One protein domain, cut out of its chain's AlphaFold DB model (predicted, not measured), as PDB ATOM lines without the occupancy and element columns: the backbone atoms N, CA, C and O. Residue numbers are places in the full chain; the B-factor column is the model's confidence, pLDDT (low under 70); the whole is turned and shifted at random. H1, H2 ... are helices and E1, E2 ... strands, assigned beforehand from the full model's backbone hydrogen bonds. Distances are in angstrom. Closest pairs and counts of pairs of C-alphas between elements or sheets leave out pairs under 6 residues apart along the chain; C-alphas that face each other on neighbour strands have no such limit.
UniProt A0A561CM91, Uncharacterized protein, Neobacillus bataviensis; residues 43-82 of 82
ATOM      1  N   LYS A  43     150.226 202.765 152.928       88.88
ATOM      2  CA  LYS A  43     150.196 201.395 152.409       88.88
ATOM      3  C   LYS A  43     149.543 200.475 153.435       88.88
ATOM      4  O   LYS A  43     149.962 200.438 154.588       88.88
ATOM      5  N   LEU A  44     148.569 199.689 152.989       90.12
ATOM      6  CA  LEU A  44     147.981 198.623 153.795       90.12
ATOM      7  C   LEU A  44     148.866 197.376 153.736       90.12
ATOM      8  O   LEU A  44     149.266 196.930 152.659       90.12
ATOM      9  N   VAL A  45     149.181 196.811 154.900       91.50
ATOM     10  CA  VAL A  45     149.969 195.581 155.026       91.50
ATOM     11  C   VAL A  45     149.173 194.565 155.832       91.50
ATOM     12  O   VAL A  45     148.826 194.827 156.981       91.50
ATOM     13  N   LYS A  46     148.887 193.401 155.238       93.19
ATOM     14  CA  LYS A  46     148.169 192.315 155.918       93.19
ATOM     15  C   LYS A  46     148.956 191.853 157.141       93.19
ATOM     16  O   LYS A  46     150.150 191.561 157.036       93.19
ATOM     17  N   VAL A  47     148.286 191.750 158.284       92.12
ATOM     18  CA  VAL A  47     148.909 191.243 159.508       92.12
ATOM     19  C   VAL A  47     148.982 189.724 159.432       92.12
ATOM     20  O   VAL A  47     147.972 189.040 159.240       92.12
ATOM     21  N   ARG A  48     150.196 189.185 159.567       92.56
ATOM     22  CA  ARG A  48     150.436 187.740 159.528       92.56
ATOM     23  C   ARG A  48     149.735 187.070 160.713       92.56
ATOM     24  O   ARG A  48     149.851 187.544 161.835       92.56
ATOM     25  N   GLY A  49     149.013 185.982 160.450       90.81
ATOM     26  CA  GLY A  49     148.266 185.245 161.479       90.81
ATOM     27  C   GLY A  49     146.916 185.861 161.863       90.81
ATOM     28  O   GLY A  49     146.224 185.296 162.697       90.81
ATOM     29  N   SER A  50     146.516 186.977 161.245       90.56
ATOM     30  CA  SER A  50     145.175 187.547 161.411       90.56
ATOM     31  C   SER A  50     144.255 187.158 160.253       90.56
ATOM     32  O   SER A  50     144.700 187.001 159.106       90.56
ATOM     33  N   TYR A  51     142.958 187.050 160.536       88.12
ATOM     34  CA  TYR A  51     141.939 186.937 159.502       88.12
ATOM     35  C   TYR A  51     141.430 188.332 159.130       88.12
ATOM     36  O   TYR A  51     140.796 189.010 159.931       88.12
ATOM     37  N   GLY A  52     141.748 188.781 157.916       90.19
ATOM     38  CA  GLY A  52     141.218 190.030 157.360       90.19
ATOM     39  C   GLY A  52     141.757 191.335 157.963       90.19
ATOM     40  O   GLY A  52     141.266 192.393 157.585       90.19
ATOM     41  N   SER A  53     142.757 191.311 158.853       93.75
ATOM     42  CA  SER A  53     143.301 192.543 159.445       93.75
ATOM     43  C   SER A  53     144.477 193.118 158.644       93.75
ATOM     44  O   SER A  53     145.380 192.400 158.195       93.75
ATOM     45  N   PHE A  54     144.497 194.446 158.515       94.31
ATOM     46  CA  PHE A  54     145.537 195.207 157.821       94.31
ATOM     47  C   PHE A  54     146.058 196.333 158.714       94.31
ATOM     48  O   PHE A  54     145.289 196.994 159.405       94.31
ATOM     49  N   VAL A  55     147.368 196.566 158.673       92.38
ATOM     50  CA  VAL A  55     148.023 197.699 159.332       92.38
ATOM     51  C   VAL A  55     148.310 198.778 158.303       92.38
ATOM     52  O   VAL A  55     148.802 198.494 157.206       92.38
ATOM     53  N   VAL A  56     148.030 200.021 158.681       91.50
ATOM     54  CA  VAL A  56     148.411 201.210 157.923       91.50
ATOM     55  C   VAL A  56     149.887 201.494 158.190       91.50
ATOM     56  O   VAL A  56     150.295 201.670 159.335       91.50
ATOM     57  N   LYS A  57     150.701 201.520 157.135       88.81
ATOM     58  CA  LYS A  57     152.093 201.977 157.191       88.81
ATOM     59  C   LYS A  57     152.270 203.200 156.311       88.81
ATOM     60  O   LYS A  57     151.760 203.230 155.191       88.81
ATOM     61  N   GLU A  58     153.030 204.176 156.783       84.44
ATOM     62  CA  GLU A  58     153.427 205.309 155.950       84.44
ATOM     63  C   GLU A  58     154.428 204.851 154.882       84.44
ATOM     64  O   GLU A  58     155.314 204.024 155.127       84.44
ATOM     65  N   LYS A  59     154.262 205.348 153.654       82.75
ATOM     66  CA  LYS A  59     155.253 205.146 152.599       82.75
ATOM     67  C   LYS A  59     156.388 206.145 152.822       82.75
ATOM     68  O   LYS A  59     156.166 207.343 152.731       82.75
ATOM     69  N   PHE A  60     157.606 205.642 153.022       79.25
ATOM     70  CA  PHE A  60     158.818 206.473 153.095       79.25
ATOM     71  C   PHE A  60     159.053 207.321 151.838       79.25
ATOM     72  O   PHE A  60     159.646 208.389 151.914       79.25
ATOM     73  N   ILE A  61     158.612 206.833 150.676       81.06
ATOM     74  CA  ILE A  61     158.759 207.522 149.394       81.06
ATOM     75  C   ILE A  61     157.364 207.636 148.766       81.06
ATOM     76  O   ILE A  61     156.776 206.590 148.448       81.06
ATOM     77  N   PRO A  62     156.841 208.863 148.581       82.50
ATOM     78  CA  PRO A  62     155.597 209.122 147.867       82.50
ATOM     79  C   PRO A  62     155.623 208.535 146.454       82.50
ATOM     80  O   PRO A  62     156.667 208.488 145.798       82.50
ATOM     81  N   ASP A  63     154.463 208.112 145.954       82.69
ATOM     82  CA  ASP A  63     154.373 207.496 144.625       82.69
ATOM     83  C   ASP A  63     154.745 208.482 143.501       82.69
ATOM     84  O   ASP A  63     155.268 208.066 142.469       82.69
ATOM     85  N   GLU A  64     154.542 209.784 143.720       84.25
ATOM     86  CA  GLU A  64     154.959 210.865 142.814       84.25
ATOM     87  C   GLU A  64     156.476 210.857 142.587       84.25
ATOM     88  O   GLU A  64     156.923 210.870 141.441       84.25
ATOM     89  N   ILE A  65     157.261 210.730 143.664       86.06
ATOM     90  CA  ILE A  65     158.730 210.701 143.599       86.06
ATOM     91  C   ILE A  65     159.217 209.424 142.909       86.06
ATOM     92  O   ILE A  65     160.172 209.450 142.138       86.06
ATOM     93  N   LYS A  66     158.551 208.286 143.143       85.88
ATOM     94  CA  LYS A  66     158.913 207.040 142.452       85.88
ATOM     95  C   LYS A  66     158.712 207.151 140.949       85.88
ATOM     96  O   LYS A  66     159.578 206.714 140.199       85.88
ATOM     97  N   LYS A  67     157.586 207.724 140.513       89.31
ATOM     98  CA  LYS A  67     157.273 207.894 139.088       89.31
ATOM     99  C   LYS A  67     158.285 208.799 138.396       89.31
ATOM    100  O   LYS A  67     158.771 208.438 137.329       89.31
ATOM    101  N   THR A  68     158.626 209.934 139.005       91.06
ATOM    102  CA  THR A  68     159.615 210.854 138.429       91.06
ATOM    103  C   THR A  68     160.995 210.213 138.355       91.06
ATOM    104  O   THR A  68     161.620 210.265 137.299       91.06
ATOM    105  N   LEU A  69     161.442 209.533 139.415       91.88
ATOM    106  CA  LEU A  69     162.744 208.865 139.431       91.88
ATOM    107  C   LEU A  69     162.846 207.778 138.348       91.88
ATOM    108  O   LEU A  69     163.846 207.706 137.639       91.88
ATOM    109  N   PHE A  70     161.795 206.966 138.183       93.44
ATOM    110  CA  PHE A  70     161.747 205.932 137.145       93.44
ATOM    111  C   PHE A  70     161.752 206.530 135.734       93.44
ATOM    112  O   PHE A  70     162.432 206.014 134.851       93.44
ATOM    113  N   GLY A  71     161.020 207.630 135.528       93.62
ATOM    114  CA  GLY A  71     160.999 208.348 134.255       93.62
ATOM    115  C   GLY A  71     162.371 208.911 133.883       93.62
ATOM    116  O   GLY A  71     162.838 208.692 132.769       93.62
ATOM    117  N   VAL A  72     163.054 209.567 134.826       94.94
ATOM    118  CA  VAL A  72     164.414 210.092 134.614       94.94
ATOM    119  C   VAL A  72     165.398 208.960 134.317       94.94
ATOM    120  O   VAL A  72     166.195 209.079 133.390       94.94
ATOM    121  N   ALA A  73     165.316 207.845 135.047       94.38
ATOM    122  CA  ALA A  73     166.168 206.683 134.806       94.38
ATOM    123  C   ALA A  73     165.965 206.086 133.401       94.38
ATOM    124  O   ALA A  73     166.941 205.774 132.724       94.38
ATOM    125  N   LEU A  74     164.714 205.975 132.937       95.56
ATOM    126  CA  LEU A  74     164.389 205.495 131.589       95.56
ATOM    127  C   LEU A  74     164.917 206.423 130.493       95.56
ATOM    128  O   LEU A  74     165.477 205.946 129.511       95.56
ATOM    129  N   ILE A  75     164.764 207.738 130.666       95.81
ATOM    130  CA  ILE A  75     165.283 208.731 129.717       95.81
ATOM    131  C   ILE A  75     166.813 208.660 129.658       95.81
ATOM    132  O   ILE A  75     167.381 208.633 128.571       95.81
ATOM    133  N   GLY A  76     167.481 208.572 130.811       95.12
ATOM    134  CA  GLY A  76     168.936 208.421 130.872       95.12
ATOM    135  C   GLY A  76     169.429 207.149 130.178       95.12
ATOM    136  O   GLY A  76     170.409 207.199 129.440       95.12
ATOM    137  N   LEU A  77     168.721 206.029 130.352       95.75
ATOM    138  CA  LEU A  77     169.025 204.772 129.661       95.75
ATOM    139  C   LEU A  77     168.872 204.904 128.137       95.75
ATOM    140  O   LEU A  77     169.724 204.429 127.394       95.75
ATOM    141  N   LEU A  78     167.803 205.559 127.677       94.44
ATOM    142  CA  LEU A  78     167.552 205.815 126.255       94.44
ATOM    143  C   LEU A  78     168.660 206.657 125.616       94.44
ATOM    144  O   LEU A  78     169.095 206.338 124.518       94.44
ATOM    145  N   ILE A  79     169.131 207.698 126.310       94.19
ATOM    146  CA  ILE A  79     170.239 208.539 125.838       94.19
ATOM    147  C   ILE A  79     171.547 207.742 125.779       94.19
ATOM    148  O   ILE A  79     172.321 207.925 124.854       94.19
ATOM    149  N   ALA A  80     171.796 206.853 126.744       91.38
ATOM    150  CA  ALA A  80     173.020 206.050 126.788       91.38
ATOM    151  C   ALA A  80     173.079 204.929 125.731       91.38
ATOM    152  O   ALA A  80     174.154 204.386 125.484       91.38
ATOM    153  N   LEU A  81     171.935 204.545 125.159       89.31
ATOM    154  CA  LEU A  81     171.822 203.538 124.097       89.31
ATOM    155  C   LEU A  81     171.865 204.138 122.682       89.31
ATOM    156  O   LEU A  81     171.895 203.372 121.717       89.31
ATOM    157  N   LEU A  82     171.810 205.468 122.571       84.06
ATOM    158  CA  LEU A  82     171.877 206.221 121.320       84.06
ATOM    159  C   LEU A  82     173.337 206.512 120.945       84.06
ATOM    160  O   LEU A  82     173.643 206.429 119.737       84.06
TER     161      LEU A  82
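What this domain is: This is residues 43 to 82 of the 82 residues of an uncharacterized protein of Neobacillus bataviensis (UniProt A0A561CM91). What does the model look like? It is a two-stranded hairpin, E1 and E2, at one end of a rod, and one long helix, H1, that sticks out from it. Residues 60 to 82 stand free. What is it made of? The 40 printed residues hold the antiparallel strands E1 and E2, then H1; the class is mixed. How is it spread? It is extended, with a radius of gyration of the C-alphas of 17.2 A and spans of 52 by 16 by 11 A.

How they stand to each other: How do E1, residues 43 to 46, and E2, residues 54 to 58, pair? They are antiparallel neighbours in a hairpin, at 149 degrees between directions; N 43 and O 57 are 2.8 A apart, within hydrogen-bond range. Where is H1, residues 63 to 80? H1 and E1 are apart. In H1 every O i to N i+4 pair is within hydrogen-bond range.

Where its parts are: Where does E1 begin? C-alpha 43 is at (150.196, 201.395, 152.409). How long are E2 and H1? E2 measures 13.0 A and H1 25.8 A from first to last C-alpha, H1 ending at C-alpha 80, (173.020, 206.050, 126.788).

The domain as a whole: How large is it? The two C-alphas farthest apart, of Tyr 51 and Leu 82, are 52.2 A apart. Are there cuts or weak places? The printed part has no cut, and no printed residue is under 70 in pLDDT.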